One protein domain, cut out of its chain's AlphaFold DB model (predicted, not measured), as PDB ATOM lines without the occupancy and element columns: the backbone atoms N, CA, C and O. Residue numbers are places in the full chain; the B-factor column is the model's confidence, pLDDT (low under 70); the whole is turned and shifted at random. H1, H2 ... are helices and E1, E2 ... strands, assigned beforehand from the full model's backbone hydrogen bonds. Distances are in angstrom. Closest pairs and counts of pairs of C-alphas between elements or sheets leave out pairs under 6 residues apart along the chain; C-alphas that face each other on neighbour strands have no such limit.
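AT A GLANCE: This is residues 295 to 446 of the 460 residues of an uncharacterized protein of Paenibacillus rhizovicinus (UniProt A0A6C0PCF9). A strongly twisted sheet of seven strands, E1, E2, E5, E6, E7, E8 and E9, curls round one helix, H1, while E2 runs on into a second, small sheet of three short strands, E4, E3, E10. A short helix, H2, only grazes the large sheet. The printed part has 152 residues, with two named helices and ten named strands in the order H1 E1 E2 E3 E4 E5 H2 E6 E7 E8 E9 E10; the class is mixed, helices and strands. The large sheet is branched, parallel between E5 and E6 and antiparallel in its other pairs; the small one is mixed. The whole is compact and rounded, with a radius of gyration of the C-alphas of 14.6 A and spans of 43 by 34 by 32 A.

HOW THE PARTS SIT: H1, residues 295 to 308, is on the branched sheet; its closest C-alphas to E6, residues 381 to 390, are those of Tyr 305 and Leu 388, 5.9 A. E1, residues 315 to 321, and E2, residues 326 to 330, form a hairpin (N 319 to O 328, 2.9 A). E2 runs on into E3, residues 333 to 336, at 51 degrees. E3 and E4, residues 341 to 344, form a hairpin (N 342 to O 335, 2.9 A). E5, residues 352 to 360, bends by 51 degrees at residue 355 and is antiparallel to E1 (N 318 to O 356, 2.8 A). H2, residues 370 to 375, is only just on the sheet, with 5 pairs of C-alphas within 10 A. E5, H2, E6 is a strand-helix-strand unit, two parallel neighbour strands with a helix between, its crossover right-handed; N 383 and O 357 are 2.9 A apart. E6, E7 (residues 395 to 404) and E8 (residues 409 to 412) make a meander, each strand the antiparallel neighbour of the one before: N 384 to O 400, 2.9 A, and N 410 to O 403, 2.9 A. E9, residues 428 to 430, is antiparallel to E7 on the same side as E8 (N 428 to O 397, 2.8 A). E10, residues 443 to 445, is parallel to E3 (N 444 to O 334, 2.8 A). In H1 and H2 every O i to N i+4 pair is within hydrogen-bond range.

IN THESE COORDINATES: H1 begins at C-alpha 295, (180.671, 186.779, 139.108), and is 19.7 A long. E7 is 27.7 A, E6 27.2 A and E5 23.7 A. E10 ends at C-alpha 445, (202.930, 173.995, 143.779).

THE WHOLE: The two C-alphas farthest apart, those of Pro 350 and Thr 392, are 42.7 A apart. The printed part has no cut. The links E8 to E9 and E9 to E10 are long. Mean pLDDT of the printed part is 91.0; residues 390 to 392 are under 70.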
ATOM      1  N   PHE A 295     180.479 188.095 139.709       96.00
ATOM      2  CA  PHE A 295     180.671 186.779 139.108       96.00
ATOM      3  C   PHE A 295     182.150 186.450 138.847       96.00
ATOM      4  O   PHE A 295     182.591 185.349 139.174       96.00
ATOM      5  N   LEU A 296     182.933 187.386 138.294       97.56
ATOM      6  CA  LEU A 296     184.362 187.159 138.037       97.56
ATOM      7  C   LEU A 296     185.138 187.036 139.351       97.56
ATOM      8  O   LEU A 296     186.009 186.178 139.484       97.56
ATOM      9  N   PHE A 297     184.792 187.859 140.340       97.38
ATOM     10  CA  PHE A 297     185.371 187.759 141.675       97.38
ATOM     11  C   PHE A 297     185.034 186.420 142.348       97.38
ATOM     12  O   PHE A 297     185.926 185.750 142.867       97.38
ATOM     13  N   ALA A 298     183.788 185.960 142.256       95.50
ATOM     14  CA  ALA A 298     183.364 184.673 142.790       95.50
ATOM     15  C   ALA A 298     184.100 183.494 142.136       95.50
ATOM     16  O   ALA A 298     184.476 182.545 142.828       95.50
ATOM     17  N   GLN A 299     184.370 183.558 140.826       96.94
ATOM     18  CA  GLN A 299     185.214 182.568 140.147       96.94
ATOM     19  C   GLN A 299     186.620 182.508 140.751       96.94
ATOM     20  O   GLN A 299     187.138 181.414 140.974       96.94
ATOM     21  N   LEU A 300     187.219 183.665 141.050       97.25
ATOM     22  CA  LEU A 300     188.536 183.729 141.678       97.25
ATOM     23  C   LEU A 300     188.529 183.140 143.092       97.25
ATOM     24  O   LEU A 300     189.377 182.317 143.421       97.25
ATOM     25  N   VAL A 301     187.546 183.516 143.912       95.56
ATOM     26  CA  VAL A 301     187.412 183.001 145.283       95.56
ATOM     27  C   VAL A 301     187.225 181.483 145.287       95.56
ATOM     28  O   VAL A 301     187.805 180.800 146.127       95.56
ATOM     29  N   ASN A 302     186.478 180.928 144.329       94.00
ATOM     30  CA  ASN A 302     186.320 179.476 144.202       94.00
ATOM     31  C   ASN A 302     187.617 178.776 143.768       94.00
ATOM     32  O   ASN A 302     187.909 177.691 144.264       94.00
ATOM     33  N   LEU A 303     188.430 179.398 142.906       95.00
ATOM     34  CA  LEU A 303     189.776 178.891 142.630       95.00
ATOM     35  C   LEU A 303     190.603 178.862 143.919       95.00
ATOM     36  O   LEU A 303     191.183 177.835 144.253       95.00
ATOM     37  N   PHE A 304     190.635 179.962 144.671       95.00
ATOM     38  CA  PHE A 304     191.387 180.028 145.925       95.00
ATOM     39  C   PHE A 304     190.924 178.988 146.935       95.00
ATOM     40  O   PHE A 304     191.741 178.366 147.605       95.00
ATOM     41  N   TYR A 305     189.615 178.780 147.014       92.00
ATOM     42  CA  TYR A 305     189.004 177.782 147.869       92.00
ATOM     43  C   TYR A 305     189.497 176.361 147.560       92.00
ATOM     44  O   TYR A 305     189.850 175.626 148.485       92.00
ATOM     45  N   ASP A 306     189.600 175.988 146.282       91.19
ATOM     46  CA  ASP A 306     190.113 174.669 145.888       91.19
ATOM     47  C   ASP A 306     191.593 174.486 146.257       91.19
ATOM     48  O   ASP A 306     192.018 173.376 146.588       91.19
ATOM     49  N   TYR A 307     192.366 175.576 146.281       91.62
ATOM     50  CA  TYR A 307     193.773 175.553 146.684       91.62
ATOM     51  C   TYR A 307     194.010 175.735 148.191       91.62
ATOM     52  O   TYR A 307     195.077 175.373 148.689       91.62
ATOM     53  N   ALA A 308     193.014 176.209 148.945       88.69
ATOM     54  CA  ALA A 308     193.142 176.476 150.378       88.69
ATOM     55  C   ALA A 308     193.497 175.218 151.185       88.69
ATOM     56  O   ALA A 308     194.256 175.296 152.149       88.69
ATOM     57  N   CYS A 309     193.002 174.045 150.773       84.69
ATOM     58  CA  CYS A 309     193.302 172.773 151.439       84.69
ATOM     59  C   CYS A 309     194.768 172.334 151.328       84.69
ATOM     60  O   CYS A 309     195.220 171.513 152.125       84.69
ATOM     61  N   PHE A 310     195.502 172.887 150.362       87.88
ATOM     62  CA  PHE A 310     196.922 172.625 150.190       87.88
ATOM     63  C   PHE A 310     197.812 173.630 150.928       87.88
ATOM     64  O   PHE A 310     199.031 173.513 150.841       87.88
ATOM     65  N   ASP A 311     197.216 174.587 151.651       88.06
ATOM     66  CA  ASP A 311     197.928 175.598 152.441       88.06
ATOM     67  C   ASP A 311     198.907 176.426 151.583       88.06
ATOM     68  O   ASP A 311     200.041 176.697 151.976       88.06
ATOM     69  N   VAL A 312     198.473 176.785 150.367       90.88
ATOM     70  CA  VAL A 312     199.221 177.618 149.410       90.88
ATOM     71  C   VAL A 312     198.455 178.889 149.065       90.88
ATOM     72  O   VAL A 312     197.222 178.900 149.051       90.88
ATOM     73  N   GLU A 313     199.193 179.951 148.769       92.94
ATOM     74  CA  GLU A 313     198.647 181.206 148.251       92.94
ATOM     75  C   GLU A 313     198.510 181.128 146.735       92.94
ATOM     76  O   GLU A 313     199.369 180.582 146.048       92.94
ATOM     77  N   VAL A 314     197.426 181.666 146.194       95.06
ATOM     78  CA  VAL A 314     197.180 181.724 144.749       95.06
ATOM     79  C   VAL A 314     196.770 183.142 144.400       95.06
ATOM     80  O   VAL A 314     196.070 183.784 145.176       95.06
ATOM     81  N   MET A 315     197.176 183.627 143.228       96.19
ATOM     82  CA  MET A 315     196.864 184.974 142.757       96.19
ATOM     83  C   MET A 315     196.058 184.959 141.455       96.19
ATOM     84  O   MET A 315     196.288 184.136 140.564       96.19
ATOM     85  N   GLY A 316     195.139 185.913 141.327       96.88
ATOM     86  CA  GLY A 316     194.462 186.262 140.082       96.88
ATOM     87  C   GLY A 316     194.545 187.757 139.805       96.88
ATOM     88  O   GLY A 316     194.708 188.571 140.714       96.88
ATOM     89  N   VAL A 317     194.433 188.115 138.528       97.38
ATOM     90  CA  VAL A 317     194.592 189.494 138.069       97.38
ATOM     91  C   VAL A 317     193.394 189.906 137.223       97.38
ATOM     92  O   VAL A 317     193.070 189.276 136.213       97.38
ATOM     93  N   PHE A 318     192.746 190.994 137.627       97.50
ATOM     94  CA  PHE A 318     191.662 191.614 136.878       97.50
ATOM     95  C   PHE A 318     192.219 192.598 135.867       97.50
ATOM     96  O   PHE A 318     192.996 193.498 136.202       97.50
ATOM     97  N   TYR A 319     191.749 192.459 134.637       97.56
ATOM     98  CA  TYR A 319     192.072 193.343 133.536       97.56
ATOM     99  C   TYR A 319     190.804 193.995 132.996       97.56
ATOM    100  O   TYR A 319     189.730 193.391 132.991       97.56
ATOM    101  N   TRP A 320     190.946 195.229 132.527       97.75
ATOM    102  CA  TRP A 320     189.909 195.974 131.831       97.75
ATOM    103  C   TRP A 320     190.298 196.146 130.371       97.75
ATOM    104  O   TRP A 320     191.364 196.678 130.065       97.75
ATOM    105  N   ASP A 321     189.421 195.703 129.484       97.56
ATOM    106  CA  ASP A 321     189.543 195.903 128.050       97.56
ATOM    107  C   ASP A 321     188.848 197.209 127.664       97.56
ATOM    108  O   ASP A 321     187.624 197.313 127.762       97.56
ATOM    109  N   THR A 322     189.619 198.218 127.249       96.69
ATOM    110  CA  THR A 322     189.067 199.525 126.870       96.69
ATOM    111  C   THR A 322     188.364 199.519 125.516       96.69
ATOM    112  O   THR A 322     187.603 200.440 125.250       96.69
ATOM    113  N   GLU A 323     188.622 198.536 124.648       96.69
ATOM    114  CA  GLU A 323     187.971 198.441 123.333       96.69
ATOM    115  C   GLU A 323     186.603 197.763 123.442       96.69
ATOM    116  O   GLU A 323     185.643 198.197 122.810       96.69
ATOM    117  N   ASN A 324     186.506 196.714 124.263       96.69
ATOM    118  CA  ASN A 324     185.258 195.972 124.486       96.69
ATOM    119  C   ASN A 324     184.507 196.397 125.760       96.69
ATOM    120  O   ASN A 324     183.483 195.793 126.079       96.69
ATOM    121  N   GLU A 325     185.039 197.376 126.498       96.81
ATOM    122  CA  GLU A 325     184.495 197.931 127.746       96.81
ATOM    123  C   GLU A 325     184.055 196.857 128.750       96.81
ATOM    124  O   GLU A 325     182.935 196.859 129.269       96.81
ATOM    125  N   ARG A 326     184.938 195.893 129.017       97.50
ATOM    126  CA  ARG A 326     184.617 194.767 129.899       97.50
ATOM    127  C   ARG A 326     185.794 194.311 130.738       97.50
ATOM    128  O   ARG A 326     186.950 194.372 130.321       97.50
ATOM    129  N   TYR A 327     185.463 193.756 131.896       98.19
ATOM    130  CA  TYR A 327     186.418 193.027 132.711       98.19
ATOM    131  C   TYR A 327     186.630 191.610 132.199       98.19
ATOM    132  O   TYR A 327     185.703 190.941 131.735       98.19
ATOM    133  N   PHE A 328     187.848 191.124 132.387       97.19
ATOM    134  CA  PHE A 328     188.145 189.703 132.393       97.19
ATOM    135  C   PHE A 328     189.198 189.402 133.458       97.19
ATOM    136  O   PHE A 328     189.929 190.281 133.918       97.19
ATOM    137  N   LEU A 329     189.235 188.142 133.872       97.12
ATOM    138  CA  LEU A 329     190.121 187.643 134.912       97.12
ATOM    139  C   LEU A 329     191.129 186.680 134.285       97.12
ATOM    140  O   LEU A 329     190.734 185.709 133.633       97.12
ATOM    141  N   ASP A 330     192.416 186.953 134.484       96.38
ATOM    142  CA  ASP A 330     193.505 186.049 134.119       96.38
ATOM    143  C   ASP A 330     194.147 185.475 135.382       96.38
ATOM    144  O   ASP A 330     194.431 186.182 136.353       96.38
ATOM    145  N   VAL A 331     194.391 184.170 135.346       96.69
ATOM    146  CA  VAL A 331     195.233 183.481 136.320       96.69
ATOM    147  C   VAL A 331     196.569 183.253 135.621       96.69
ATOM    148  O   VAL A 331     196.626 182.425 134.697       96.69
ATOM    149  N   PRO A 332     197.624 184.003 135.989       94.75
ATOM    150  CA  PRO A 332     198.924 183.861 135.352       94.75
ATOM    151  C   PRO A 332     199.515 182.484 135.662       94.75
ATOM    152  O   PRO A 332     199.134 181.829 136.639       94.75
ATOM    153  N   GLN A 333     200.471 182.048 134.837       95.31
ATOM    154  CA  GLN A 333     201.320 180.923 135.227       95.31
ATOM    155  C   GLN A 333     202.061 181.308 136.499       95.31
ATOM    156  O   GLN A 333     202.710 182.348 136.536       95.31
ATOM    157  N   GLN A 334     201.940 180.497 137.540       95.69
ATOM    158  CA  GLN A 334     202.460 180.855 138.850       95.69
ATOM    159  C   GLN A 334     203.010 179.645 139.587       95.69
ATOM    160  O   GLN A 334     202.456 178.546 139.515       95.69
ATOM    161  N   SER A 335     204.108 179.879 140.291       93.44
ATOM    162  CA  SER A 335     204.706 178.953 141.239       93.44
ATOM    163  C   SER A 335     204.296 179.377 142.642       93.44
ATOM    164  O   SER A 335     204.613 180.483 143.074       93.44
ATOM    165  N   VAL A 336     203.557 178.518 143.337       92.94
ATOM    166  CA  VAL A 336     202.915 178.855 144.612       92.94
ATOM    167  C   VAL A 336     203.548 178.116 145.780       92.94
ATOM    168  O   VAL A 336     204.020 176.979 145.653       92.94
ATOM    169  N   SER A 337     203.554 178.789 146.923       89.50
ATOM    170  CA  SER A 337     203.979 178.282 148.223       89.50
ATOM    171  C   SER A 337     203.046 178.826 149.310       89.50
ATOM    172  O   SER A 337     202.087 179.534 149.008       89.50
ATOM    173  N   LYS A 338     203.314 178.501 150.575       86.31
ATOM    174  CA  LYS A 338     202.476 178.925 151.702       86.31
ATOM    175  C   LYS A 338     202.442 180.439 151.949       86.31
ATOM    176  O   LYS A 338     201.464 180.914 152.505       86.31
ATOM    177  N   PHE A 339     203.498 181.159 151.578       81.81
ATOM    178  CA  PHE A 339     203.685 182.580 151.922       81.81
ATOM    179  C   PHE A 339     204.124 183.431 150.726       81.81
ATOM    180  O   PHE A 339     204.661 184.523 150.899       81.81
ATOM    181  N   ARG A 340     204.093 182.853 149.520       85.06
ATOM    182  CA  ARG A 340     204.600 183.525 148.326       85.06
ATOM    183  C   ARG A 340     204.019 182.933 147.060       85.06
ATOM    184  O   ARG A 340     204.030 181.707 146.881       85.06
ATOM    185  N   VAL A 341     203.672 183.830 146.145       88.62
ATOM    186  CA  VAL A 341     203.349 183.547 144.748       88.62
ATOM    187  C   VAL A 341     204.430 184.144 143.849       88.62
ATOM    188  O   VAL A 341     204.703 185.339 143.900       88.62
ATOM    189  N   ASP A 342     205.043 183.321 143.002       90.38
ATOM    190  CA  ASP A 342     205.914 183.782 141.916       90.38
ATOM    191  C   ASP A 342     205.160 183.663 140.587       90.38
ATOM    192  O   ASP A 342     204.988 182.565 140.049       90.38
ATOM    193  N   ALA A 343     204.634 184.789 140.096       91.00
ATOM    194  CA  ALA A 343     203.767 184.844 138.923       91.00
ATOM    195  C   ALA A 343     204.498 185.335 137.666       91.00
ATOM    196  O   ALA A 343     205.100 186.408 137.625       91.00
ATOM    197  N   CYS A 344     204.343 184.577 136.583       92.25
ATOM    198  CA  CYS A 344     204.708 184.969 135.232       92.25
ATOM    199  C   CYS A 344     203.488 185.585 134.537       92.25
ATOM    200  O   CYS A 344     202.617 184.879 134.018       92.25
ATOM    201  N   TYR A 345     203.423 186.916 134.542       90.94
ATOM    202  CA  TYR A 345     202.318 187.665 133.949       90.94
ATOM    203  C   TYR A 345     202.210 187.467 132.437       90.94
ATOM    204  O   TYR A 345     203.210 187.472 131.716       90.94
ATOM    205  N   THR A 346     200.971 187.371 131.960       88.31
ATOM    206  CA  THR A 346     200.656 187.445 130.534       88.31
ATOM    207  C   THR A 346     200.879 188.879 130.042       88.31
ATOM    208  O   THR A 346     200.377 189.835 130.640       88.31
ATOM    209  N   GLU A 347     201.623 189.049 128.947       90.44
ATOM    210  CA  GLU A 347     201.736 190.345 128.273       90.44
ATOM    211  C   GLU A 347     200.486 190.599 127.427       90.44
ATOM    212  O   GLU A 347     200.152 189.815 126.536       90.44
ATOM    213  N   PHE A 348     199.801 191.707 127.702       93.12
ATOM    214  CA  PHE A 348     198.617 192.127 126.960       93.12
ATOM    215  C   PHE A 348     198.877 193.404 126.143       93.12
ATOM    216  O   PHE A 348     199.784 194.175 126.473       93.12
ATOM    217  N   PRO A 349     198.090 193.654 125.077       94.12
ATOM    218  CA  PRO A 349     198.150 194.904 124.325       94.12
ATOM    219  C   PRO A 349     197.839 196.145 125.186       94.12
ATOM    220  O   PRO A 349     197.175 196.025 126.212       94.12
ATOM    221  N   PRO A 350     198.221 197.362 124.747       92.88
ATOM    222  CA  PRO A 350     198.040 198.590 125.532       92.88
ATOM    223  C   PRO A 350     196.591 198.965 125.884       92.88
ATOM    224  O   PRO A 350     196.388 199.705 126.841       92.88
ATOM    225  N   HIS A 351     195.593 198.485 125.128       94.62
ATOM    226  CA  HIS A 351     194.169 198.698 125.438       94.62
ATOM    227  C   HIS A 351     193.674 197.836 126.614       94.62
ATOM    228  O   HIS A 351     192.543 197.987 127.070       94.62
ATOM    229  N   ILE A 352     194.509 196.919 127.109       96.81
ATOM    230  CA  ILE A 352     194.221 196.082 128.266       96.81
ATOM    231  C   ILE A 352     194.925 196.677 129.483       96.81
ATOM    232  O   ILE A 352     196.149 196.638 129.613       96.81
ATOM    233  N   ILE A 353     194.136 197.209 130.406       94.94
ATOM    234  CA  ILE A 353     194.630 197.836 131.629       94.94
ATOM    235  C   ILE A 353     194.606 196.801 132.750       94.94
ATOM    236  O   ILE A 353     193.573 196.192 133.016       94.94
ATOM    237  N   LYS A 354     195.732 196.611 133.440       95.25
ATOM    238  CA  LYS A 354     195.795 195.804 134.666       95.25
ATOM    239  C   LYS A 354     195.167 196.603 135.812       95.25
ATOM    240  O   LYS A 354     195.692 197.655 136.171       95.25
ATOM    241  N   VAL A 355     194.041 196.138 136.348       95.56
ATOM    242  CA  VAL A 355     193.219 196.904 137.301       95.56
ATOM    243  C   VAL A 355     193.489 196.503 138.741       95.56
ATOM    244  O   VAL A 355     193.766 197.371 139.569       95.56
ATOM    245  N   ALA A 356     193.399 195.206 139.035       96.56
ATOM    246  CA  ALA A 356     193.531 194.702 140.394       96.56
ATOM    247  C   ALA A 356     194.297 193.384 140.438       96.56
ATOM    248  O   ALA A 356     194.075 192.511 139.599       96.56
ATOM    249  N   GLU A 357     195.152 193.229 141.440       96.12
ATOM    250  CA  GLU A 357     195.736 191.942 141.819       96.12
ATOM    251  C   GLU A 357     195.088 191.477 143.109       96.12
ATOM    252  O   GLU A 357     194.939 192.260 144.045       96.12
ATOM    253  N   ILE A 358     194.661 190.221 143.147       97.06
ATOM    254  CA  ILE A 358     194.103 189.635 144.359       97.06
ATOM    255  C   ILE A 358     194.791 188.304 144.602       97.06
ATOM    256  O   ILE A 358     194.804 187.459 143.703       97.06
ATOM    257  N   HIS A 359     195.320 188.100 145.805       95.56
ATOM    258  CA  HIS A 359     195.863 186.816 146.245       95.56
ATOM    259  C   HIS A 359     195.124 186.253 147.453       95.56
ATOM    260  O   HIS A 359     194.336 186.933 148.116       95.56
ATOM    261  N   SER A 360     195.332 184.963 147.701       94.88
ATOM    262  CA  SER A 360     194.742 184.259 148.830       94.88
ATOM    263  C   SER A 360     195.731 184.059 149.970       94.88
ATOM    264  O   SER A 360     196.874 183.698 149.742       94.88
ATOM    265  N   HIS A 361     195.245 184.190 151.202       91.38
ATOM    266  CA  HIS A 361     195.922 183.785 152.438       91.38
ATOM    267  C   HIS A 361     195.387 182.434 152.938       91.38
ATOM    268  O   HIS A 361     195.293 182.209 154.138       91.38
ATOM    269  N   ASN A 362     194.954 181.544 152.033       86.75
ATOM    270  CA  ASN A 362     194.412 180.215 152.354       86.75
ATOM    271  C   ASN A 362     193.449 180.206 153.575       86.75
ATOM    272  O   ASN A 362     192.360 180.782 153.522       86.75
ATOM    273  N   THR A 363     193.828 179.542 154.670       84.75
ATOM    274  CA  THR A 363     193.081 179.453 155.932       84.75
ATOM    275  C   THR A 363     193.364 180.610 156.900       84.75
ATOM    276  O   THR A 363     192.595 180.808 157.845       84.75
ATOM    277  N   MET A 364     194.418 181.396 156.667       86.88
ATOM    278  CA  MET A 364     194.782 182.573 157.462       86.88
ATOM    279  C   MET A 364     193.864 183.761 157.170       86.88
ATOM    280  O   MET A 364     193.286 183.865 156.094       86.88
ATOM    281  N   SER A 365     193.710 184.683 158.122       90.12
ATOM    282  CA  SER A 365     192.867 185.872 157.940       90.12
ATOM    283  C   SER A 365     193.358 186.771 156.797       90.12
ATOM    284  O   SER A 365     194.533 186.764 156.431       90.12
ATOM    285  N   ALA A 366     192.453 187.583 156.242       92.00
ATOM    286  CA  ALA A 366     192.826 188.586 155.249       92.00
ATOM    287  C   ALA A 366     193.526 189.776 155.931       92.00
ATOM    288  O   ALA A 366     192.919 190.536 156.699       92.00
ATOM    289  N   TYR A 367     194.809 189.955 155.647       91.62
ATOM    290  CA  TYR A 367     195.611 191.109 156.048       91.62
ATOM    291  C   TYR A 367     196.715 191.330 155.013       91.62
ATOM    292  O   TYR A 367     196.979 190.434 154.230       91.62
ATOM    293  N   PHE A 368     197.316 192.516 154.990       90.56
ATOM    294  CA  PHE A 368     198.489 192.787 154.159       90.56
ATOM    295  C   PHE A 368     199.734 192.695 155.043       90.56
ATOM    296  O   PHE A 368     199.721 193.229 156.155       90.56
ATOM    297  N   SER A 369     200.751 191.971 154.585       86.06
ATOM    298  CA  SER A 369     202.032 191.775 155.268       86.06
ATOM    299  C   SER A 369     203.103 192.760 154.780       86.06
ATOM    300  O   SER A 369     202.967 193.376 153.726       86.06
ATOM    301  N   ASP A 370     204.222 192.854 155.504       84.31
ATOM    302  CA  ASP A 370     205.373 193.676 155.089       84.31
ATOM    303  C   ASP A 370     205.979 193.220 153.744       84.31
ATOM    304  O   ASP A 370     206.578 194.014 153.009       84.31
ATOM    305  N   ILE A 371     205.833 191.930 153.414       81.19
ATOM    306  CA  ILE A 371     206.264 191.365 152.129       81.19
ATOM    307  C   ILE A 371     205.361 191.900 151.017       81.19
ATOM    308  O   ILE A 371     205.876 192.404 150.018       81.19
ATOM    309  N   ASP A 372     204.041 191.885 151.229       80.69
ATOM    310  CA  ASP A 372     203.071 192.441 150.277       80.69
ATOM    311  C   ASP A 372     203.341 193.930 150.042       80.69
ATOM    312  O   ASP A 372     203.395 194.384 148.905       80.69
ATOM    313  N   ASP A 373     203.604 194.700 151.100       84.56
ATOM    314  CA  ASP A 373     203.922 196.129 150.996       84.56
ATOM    315  C   ASP A 373     205.171 196.404 150.144       84.56
ATOM    316  O   ASP A 373     205.249 197.417 149.441       84.56
ATOM    317  N   THR A 374     206.147 195.496 150.195       82.88
ATOM    318  CA  THR A 374     207.399 195.605 149.439       82.88
ATOM    319  C   THR A 374     207.221 195.217 147.970       82.88
ATOM    320  O   THR A 374     207.863 195.817 147.100       82.88
ATOM    321  N   ASP A 375     206.360 194.240 147.684       79.50
ATOM    322  CA  ASP A 375     206.108 193.740 146.330       79.50
ATOM    323  C   ASP A 375     205.063 194.601 145.575       79.50
ATOM    324  O   ASP A 375     205.181 194.818 144.363       79.50
ATOM    325  N   GLU A 376     204.095 195.195 146.282       84.06
ATOM    326  CA  GLU A 376     202.966 195.972 145.744       84.06
ATOM    327  C   GLU A 376     203.286 197.466 145.510       84.06
ATOM    328  O   GLU A 376     202.619 198.387 145.989       84.06
ATOM    329  N   LEU A 377     204.320 197.753 144.716       82.75
ATOM    330  CA  LEU A 377     204.754 199.137 144.443       82.75
ATOM    331  C   LEU A 377     203.944 199.854 143.344       82.75
ATOM    332  O   LEU A 377     204.176 201.037 143.067       82.75
ATOM    333  N   GLY A 378     203.026 199.147 142.682       82.94
ATOM    334  CA  GLY A 378     202.238 199.652 141.561       82.94
ATOM    335  C   GLY A 378     201.151 200.645 141.977       82.94
ATOM    336  O   GLY A 378     200.637 200.627 143.093       82.94
ATOM    337  N   THR A 379     200.768 201.534 141.056       89.94
ATOM    338  CA  THR A 379     199.558 202.355 141.217       89.94
ATOM    339  C   THR A 379     198.358 201.580 140.694       89.94
ATOM    340  O   THR A 379     197.990 201.716 139.529       89.94
ATOM    341  N   MET A 380     197.800 200.715 141.537       91.88
ATOM    342  CA  MET A 380     196.676 199.843 141.194       91.88
ATOM    343  C   MET A 380     195.939 199.349 142.439       91.88
ATOM    344  O   MET A 380     196.273 199.734 143.558       91.88
ATOM    345  N   LEU A 381     194.917 198.524 142.236       95.94
ATOM    346  CA  LEU A 381     194.164 197.917 143.324       95.94
ATOM    347  C   LEU A 381     194.791 196.587 143.742       95.94
ATOM    348  O   LEU A 381     195.219 195.798 142.902       95.94
ATOM    349  N   TYR A 382     194.785 196.340 145.043       96.56
ATOM    350  CA  TYR A 382     195.277 195.113 145.650       96.56
ATOM    351  C   TYR A 382     194.209 194.536 146.567       96.56
ATOM    352  O   TYR A 382     193.466 195.287 147.210       96.56
ATOM    353  N   GLY A 383     194.113 193.214 146.627       96.38
ATOM    354  CA  GLY A 383     193.150 192.528 147.472       96.38
ATOM    355  C   GLY A 383     193.700 191.243 148.068       96.38
ATOM    356  O   GLY A 383     194.450 190.521 147.426       96.38
ATOM    357  N   VAL A 384     193.258 190.933 149.280       96.31
ATOM    358  CA  VAL A 384     193.586 189.679 149.958       96.31
ATOM    359  C   VAL A 384     192.302 188.972 150.338       96.31
ATOM    360  O   VAL A 384     191.438 189.552 151.005       96.31
ATOM    361  N   VAL A 385     192.192 187.710 149.931       95.88
ATOM    362  CA  VAL A 385     191.118 186.803 150.337       95.88
ATOM    363  C   VAL A 385     191.674 185.799 151.339       95.88
ATOM    364  O   VAL A 385     192.534 184.990 151.011       95.88
ATOM    365  N   GLY A 386     191.177 185.831 152.567       92.06
ATOM    366  CA  GLY A 386     191.627 184.948 153.643       92.06
ATOM    367  C   GLY A 386     190.489 184.137 154.244       92.06
ATOM    368  O   GLY A 386     189.333 184.270 153.848       92.06
ATOM    369  N   ARG A 387     190.815 183.309 155.236       90.31
ATOM    370  CA  ARG A 387     189.894 182.493 156.033       90.31
ATOM    371  C   ARG A 387     188.956 181.679 155.144       90.31
ATOM    372  O   ARG A 387     187.757 181.603 155.401       90.31
ATOM    373  N   LEU A 388     189.508 181.080 154.090       89.25
ATOM    374  CA  LEU A 388     188.754 180.231 153.178       89.25
ATOM    375  C   LEU A 388     188.361 178.956 153.920       89.25
ATOM    376  O   LEU A 388     189.186 178.077 154.169       89.25
ATOM    377  N   GLN A 389     187.091 178.875 154.311       80.25
ATOM    378  CA  GLN A 389     186.556 177.742 155.060       80.25
ATOM    379  C   GLN A 389     185.571 176.933 154.222       80.25
ATOM    380  O   GLN A 389     184.699 177.467 153.534       80.25
ATOM    381  N   LYS A 390     185.704 175.609 154.335       63.72
ATOM    382  CA  LYS A 390     184.846 174.613 153.693       63.72
ATOM    383  C   LYS A 390     183.505 174.511 154.403       63.72
ATOM    384  O   LYS A 390     183.357 173.754 155.357       63.72
ATOM    385  N   GLY A 391     182.521 175.261 153.914       62.62
ATOM    386  CA  GLY A 391     181.117 174.975 154.182       62.62
ATOM    387  C   GLY A 391     180.619 173.812 153.316       62.62
ATOM    388  O   GLY A 391     181.163 173.533 152.250       62.62
ATOM    389  N   THR A 392     179.557 173.133 153.752       59.78
ATOM    390  CA  THR A 392     178.959 172.015 152.991       59.78
ATOM    391  C   THR A 392     178.399 172.463 151.633       59.78
ATOM    392  O   THR A 392     178.426 171.688 150.683       59.78
ATOM    393  N   TYR A 393     177.918 173.711 151.531       72.44
ATOM    394  CA  TYR A 393     177.304 174.278 150.317       72.44
ATOM    395  C   TYR A 393     177.646 175.755 150.070       72.44
ATOM    396  O   TYR A 393     177.073 176.363 149.175       72.44
ATOM    397  N   GLN A 394     178.535 176.347 150.870       84.81
ATOM    398  CA  GLN A 394     178.891 177.767 150.794       84.81
ATOM    399  C   GLN A 394     180.385 177.940 151.033       84.81
ATOM    400  O   GLN A 394     180.983 177.196 151.817       84.81
ATOM    401  N   VAL A 395     180.963 178.934 150.367       87.94
ATOM    402  CA  VAL A 395     182.344 179.363 150.588       87.94
ATOM    403  C   VAL A 395     182.318 180.557 151.529       87.94
ATOM    404  O   VAL A 395     181.661 181.555 151.231       87.94
ATOM    405  N   PHE A 396     183.024 180.449 152.654       91.06
ATOM    406  CA  PHE A 396     183.212 181.543 153.608       91.06
ATOM    407  C   PHE A 396     184.611 182.128 153.452       91.06
ATOM    408  O   PHE A 396     185.561 181.368 153.263       91.06
ATOM    409  N   TYR A 397     184.726 183.456 153.516       93.56
ATOM    410  CA  TYR A 397     185.995 184.158 153.330       93.56
ATOM    411  C   TYR A 397     186.014 185.540 153.996       93.56
ATOM    412  O   TYR A 397     184.987 186.199 154.159       93.56
ATOM    413  N   ASP A 398     187.209 186.001 154.340       94.44
ATOM    414  CA  ASP A 398     187.505 187.391 154.673       94.44
ATOM    415  C   ASP A 398     188.060 188.092 153.424       94.44
ATOM    416  O   ASP A 398     188.758 187.474 152.619       94.44
ATOM    417  N   LEU A 399     187.783 189.387 153.266       95.38
ATOM    418  CA  LEU A 399     188.269 190.191 152.144       95.38
ATOM    419  C   LEU A 399     188.775 191.542 152.642       95.38
ATOM    420  O   LEU A 399     188.057 192.252 153.349       95.38
ATOM    421  N   LYS A 400     189.979 191.917 152.213       95.62
ATOM    422  CA  LYS A 400     190.499 193.281 152.328       95.62
ATOM    423  C   LYS A 400     190.945 193.785 150.970       95.62
ATOM    424  O   LYS A 400     191.495 193.019 150.189       95.62
ATOM    425  N   ILE A 401     190.706 195.067 150.704       95.62
ATOM    426  CA  ILE A 401     191.103 195.737 149.464       95.62
ATOM    427  C   ILE A 401     191.808 197.047 149.815       95.62
ATOM    428  O   ILE A 401     191.437 197.732 150.770       95.62
ATOM    429  N   ARG A 402     192.827 197.404 149.035       95.62
ATOM    430  CA  ARG A 402     193.538 198.680 149.131       95.62
ATOM    431  C   ARG A 402     193.883 199.232 147.751       95.62
ATOM    432  O   ARG A 402     194.004 198.481 146.789       95.62
ATOM    433  N   ALA A 403     194.065 200.544 147.656       95.25
ATOM    434  CA  ALA A 403     194.680 201.187 146.498       95.25
ATOM    435  C   ALA A 403     196.147 201.508 146.790       95.25
ATOM    436  O   ALA A 403     196.449 202.163 147.787       95.25
ATOM    437  N   GLY A 404     197.041 201.080 145.902       92.50
ATOM    438  CA  GLY A 404     198.450 201.453 145.904       92.50
ATOM    439  C   GLY A 404     198.691 202.795 145.212       92.50
ATOM    440  O   GLY A 404     198.150 203.087 144.145       92.50
ATOM    441  N   VAL A 405     199.542 203.621 145.814       90.31
ATOM    442  CA  VAL A 405     199.981 204.935 145.328       90.31
ATOM    443  C   VAL A 405     201.503 205.027 145.469       90.31
ATOM    444  O   VAL A 405     202.034 205.768 146.301       90.31
ATOM    445  N   ALA A 406     202.207 204.252 144.638       85.75
ATOM    446  CA  ALA A 406     203.671 204.178 144.600       85.75
ATOM    447  C   ALA A 406     204.289 203.761 145.952       85.75
ATOM    448  O   ALA A 406     205.105 204.489 146.519       85.75
ATOM    449  N   GLY A 407     203.861 202.605 146.476       83.44
ATOM    450  CA  GLY A 407     204.319 202.052 147.762       83.44
ATOM    451  C   GLY A 407     203.664 202.671 149.003       83.44
ATOM    452  O   GLY A 407     204.094 202.416 150.121       83.44
ATOM    453  N   ARG A 408     202.642 203.515 148.824       88.62
ATOM    454  CA  ARG A 408     201.727 203.952 149.891       88.62
ATOM    455  C   ARG A 408     200.355 203.359 149.633       88.62
ATOM    456  O   ARG A 408     199.986 203.218 148.472       88.62
ATOM    457  N   PHE A 409     199.591 203.079 150.680       92.44
ATOM    458  CA  PHE A 409     198.335 202.351 150.539       92.44
ATOM    459  C   PHE A 409     197.161 203.069 151.190       92.44
ATOM    460  O   PHE A 409     197.275 203.602 152.289       92.44
ATOM    461  N   ILE A 410     196.017 203.033 150.510       93.31
ATOM    462  CA  ILE A 410     194.740 203.553 150.999       93.31
ATOM    463  C   ILE A 410     193.812 202.356 151.192       93.31
ATOM    464  O   ILE A 410     193.493 201.675 150.219       93.31
ATOM    465  N   SER A 411     193.387 202.085 152.428       93.81
ATOM    466  CA  SER A 411     192.427 201.009 152.717       93.81
ATOM    467  C   SER A 411     191.060 201.346 152.125       93.81
ATOM    468  O   SER A 411     190.570 202.459 152.307       93.81
ATOM    469  N   LEU A 412     190.432 200.386 151.442       93.69
ATOM    470  CA  LEU A 412     189.154 200.578 150.759       93.69
ATOM    471  C   LEU A 412     188.097 199.596 151.257       93.69
ATOM    472  O   LEU A 412     188.382 198.422 151.502       93.69
ATOM    473  N   SER A 413     186.848 200.062 151.321       92.94
ATOM    474  CA  SER A 413     185.703 199.158 151.431       92.94
ATOM    475  C   SER A 413     185.560 198.356 150.128       92.94
ATOM    476  O   SER A 413     185.599 198.971 149.051       92.94
ATOM    477  N   PRO A 414     185.353 197.024 150.182       94.38
ATOM    478  CA  PRO A 414     185.204 196.205 148.983       94.38
ATOM    479  C   PRO A 414     184.100 196.668 148.035       94.38
ATOM    480  O   PRO A 414     184.275 196.604 146.820       94.38
ATOM    481  N   GLU A 415     183.014 197.229 148.570       94.00
ATOM    482  CA  GLU A 415     181.898 197.768 147.782       94.00
ATOM    483  C   GLU A 415     182.312 198.940 146.886       94.00
ATOM    484  O   GLU A 415     181.610 199.268 145.935       94.00
ATOM    485  N   THR A 416     183.447 199.588 147.156       92.62
ATOM    486  CA  THR A 416     183.982 200.663 146.303       92.62
ATOM    487  C   THR A 416     184.467 200.119 144.959       92.62
ATOM    488  O   THR A 416     184.416 200.823 143.951       92.62
ATOM    489  N   VAL A 417     184.930 198.868 144.946       95.38
ATOM    490  CA  VAL A 417     185.645 198.253 143.821       95.38
ATOM    491  C   VAL A 417     184.849 197.114 143.190       95.38
ATOM    492  O   VAL A 417     184.866 196.978 141.969       95.38
ATOM    493  N   LEU A 418     184.157 196.308 143.993       96.12
ATOM    494  CA  LEU A 418     183.438 195.110 143.564       96.12
ATOM    495  C   LEU A 418     181.929 195.360 143.489       96.12
ATOM    496  O   LEU A 418     181.359 196.093 144.301       96.12
ATOM    497  N   GLU A 419     181.268 194.717 142.532       95.69
ATOM    498  CA  GLU A 419     179.816 194.543 142.568       95.69
ATOM    499  C   GLU A 419     179.424 193.569 143.691       95.69
ATOM    500  O   GLU A 419     180.176 192.647 144.019       95.69
ATOM    501  N   GLY A 420     178.246 193.787 144.279       90.25
ATOM    502  CA  GLY A 420     177.739 193.028 145.424       90.25
ATOM    503  C   GLY A 420     177.719 193.842 146.720       90.25
ATOM    504  O   GLY A 420     178.060 195.028 146.740       90.25
ATOM    505  N   ALA A 421     177.283 193.197 147.802       89.12
ATOM    506  CA  ALA A 421     177.231 193.774 149.144       89.12
ATOM    507  C   ALA A 421     178.284 193.113 150.041       89.12
ATOM    508  O   ALA A 421     178.362 191.886 150.124       89.12
ATOM    509  N   TYR A 422     179.076 193.926 150.738       90.31
ATOM    510  CA  TYR A 422     180.201 193.474 151.553       90.31
ATOM    511  C   TYR A 422     180.185 194.191 152.914       90.31
ATOM    512  O   TYR A 422     181.049 195.031 153.169       90.31
ATOM    513  N   PRO A 423     179.255 193.830 153.821       84.31
ATOM    514  CA  PRO A 423     179.098 194.505 155.112       84.31
ATOM    515  C   PRO A 423     180.370 194.403 155.960       84.31
ATOM    516  O   PRO A 423     180.952 193.325 156.075       84.31
ATOM    517  N   GLU A 424     180.833 195.501 156.552       81.12
ATOM    518  CA  GLU A 424     182.063 195.512 157.356       81.12
ATOM    519  C   GLU A 424     181.977 194.602 158.593       81.12
ATOM    520  O   GLU A 424     180.916 194.401 159.172       81.12
ATOM    521  N   GLY A 425     183.114 194.028 159.000       76.69
ATOM    522  CA  GLY A 425     183.220 193.206 160.215       76.69
ATOM    523  C   GLY A 425     182.660 191.779 160.119       76.69
ATOM    524  O   GLY A 425     182.936 190.969 161.000       76.69
ATOM    525  N   GLU A 426     181.934 191.436 159.054       80.19
ATOM    526  CA  GLU A 426     181.370 190.094 158.864       80.19
ATOM    527  C   GLU A 426     182.223 189.215 157.935       80.19
ATOM    528  O   GLU A 426     182.731 189.681 156.909       80.19
ATOM    529  N   THR A 427     182.332 187.918 158.238       84.94
ATOM    530  CA  THR A 427     182.851 186.931 157.276       84.94
ATOM    531  C   THR A 427     181.885 186.836 156.100       84.94
ATOM    532  O   THR A 427     180.680 186.641 156.267       84.94
ATOM    533  N   LYS A 428     182.419 186.991 154.892       91.31
ATOM    534  CA  LYS A 428     181.650 186.974 153.651       91.31
ATOM    535  C   LYS A 428     181.299 185.543 153.283       91.31
ATOM    536  O   LYS A 428     182.013 184.602 153.631       91.31
ATOM    537  N   ARG A 429     180.197 185.383 152.556       90.88
ATOM    538  CA  ARG A 429     179.742 184.087 152.049       90.88
ATOM    539  C   ARG A 429     179.285 184.208 150.609       90.88
ATOM    540  O   ARG A 429     178.707 185.225 150.238       90.88
ATOM    541  N   MET A 430     179.513 183.162 149.831       90.12
ATOM    542  CA  MET A 430     178.993 183.047 148.473       90.12
ATOM    543  C   MET A 430     178.647 181.599 148.138       90.12
ATOM    544  O   MET A 430     179.188 180.659 148.733       90.12
ATOM    545  N   ASP A 431     177.759 181.436 147.162       90.25
ATOM    546  CA  ASP A 431     177.484 180.131 146.576       90.25
ATOM    547  C   ASP A 431     178.666 179.693 145.689       90.25
ATOM    548  O   ASP A 431     179.325 180.540 145.076       90.25
ATOM    549  N   PRO A 432     178.972 178.387 145.601       88.88
ATOM    550  CA  PRO A 432     180.054 177.902 144.754       88.88
ATOM    551  C   PRO A 432     179.831 178.230 143.273       88.88
ATOM    552  O   PRO A 432     178.781 177.928 142.700       88.88
ATOM    553  N   VAL A 433     180.853 178.789 142.630       92.19
ATOM    554  CA  VAL A 433     180.840 179.182 141.215       92.19
ATOM    555  C   VAL A 433     181.938 178.439 140.469       92.19
ATOM    556  O   VAL A 433     183.070 178.326 140.931       92.19
ATOM    557  N   ARG A 434     181.621 177.944 139.269       93.50
ATOM    558  CA  ARG A 434     182.619 177.310 138.402       93.50
ATOM    559  C   ARG A 434     183.528 178.352 137.766       93.50
ATOM    560  O   ARG A 434     183.050 179.321 137.174       93.50
ATOM    561  N   TYR A 435     184.820 178.075 137.787       94.75
ATOM    562  CA  TYR A 435     185.838 178.840 137.081       94.75
ATOM    563  C   TYR A 435     186.387 178.060 135.864       94.75
ATOM    564  O   TYR A 435     186.143 176.854 135.734       94.75
ATOM    565  N   PRO A 436     187.089 178.720 134.923       95.44
ATOM    566  CA  PRO A 436     187.659 178.071 133.744       95.44
ATOM    567  C   PRO A 436     188.606 176.905 134.071       95.44
ATOM    568  O   PRO A 436     189.556 177.044 134.838       95.44
ATOM    569  N   LEU A 437     188.413 175.768 133.395       92.81
ATOM    570  CA  LEU A 437     189.215 174.546 133.589       92.81
ATOM    571  C   LEU A 437     190.698 174.699 133.214       92.81
ATOM    572  O   LEU A 437     191.510 173.840 133.544       92.81
ATOM    573  N   SER A 438     191.062 175.771 132.510       92.94
ATOM    574  CA  SER A 438     192.451 176.078 132.167       92.94
ATOM    575  C   SER A 438     193.250 176.651 133.339       92.94
ATOM    576  O   SER A 438     194.477 176.619 133.284       92.94
ATOM    577  N   TRP A 439     192.597 177.174 134.383       94.69
ATOM    578  CA  TRP A 439     193.282 177.843 135.492       94.69
ATOM    579  C   TRP A 439     194.084 176.896 136.387       94.69
ATOM    580  O   TRP A 439     195.248 177.209 136.636       94.69
ATOM    581  N   PRO A 440     193.570 175.721 136.815       92.81
ATOM    582  CA  PRO A 440     194.354 174.813 137.649       92.81
ATOM    583  C   PRO A 440     195.670 174.380 136.997       92.81
ATOM    584  O   PRO A 440     196.688 174.296 137.669       92.81
ATOM    585  N   GLY A 441     195.688 174.197 135.673       92.00
ATOM    586  CA  GLY A 441     196.905 173.848 134.927       92.00
ATOM    587  C   GLY A 441     197.972 174.951 134.872       92.00
ATOM    588  O   GLY A 441     199.040 174.732 134.309       92.00
ATOM    589  N   ARG A 442     197.694 176.142 135.415       93.56
ATOM    590  CA  ARG A 442     198.638 177.266 135.492       93.56
ATOM    591  C   ARG A 442     199.220 177.467 136.893       93.56
ATOM    592  O   ARG A 442     200.181 178.221 137.025       93.56
ATOM    593  N   VAL A 443     198.689 176.784 137.907       94.88
ATOM    594  CA  VAL A 443     199.132 176.889 139.302       94.88
ATOM    595  C   VAL A 443     200.042 175.705 139.629       94.88
ATOM    596  O   VAL A 443     199.604 174.559 139.665       94.88
ATOM    597  N   HIS A 444     201.326 175.976 139.856       92.94
ATOM    598  CA  HIS A 444     202.344 174.962 140.125       92.94
ATOM    599  C   HIS A 444     202.803 175.053 141.578       92.94
ATOM    600  O   HIS A 444     203.406 176.036 141.995       92.94
ATOM    601  N   MET A 445     202.538 174.020 142.371       91.06
ATOM    602  CA  MET A 445     202.930 173.995 143.779       91.06
ATOM    603  C   MET A 445     204.403 173.605 143.918       91.06
ATOM    604  O   MET A 445     204.802 172.518 143.502       91.06
ATOM    605  N   THR A 446     205.217 174.471 144.519       75.56
ATOM    606  CA  THR A 446     206.683 174.297 144.540       75.56
ATOM    607  C   THR A 446     207.192 173.297 145.578       75.56
ATOM    608  O   THR A 446     208.298 172.785 145.431       75.56
TER     609      THR A 446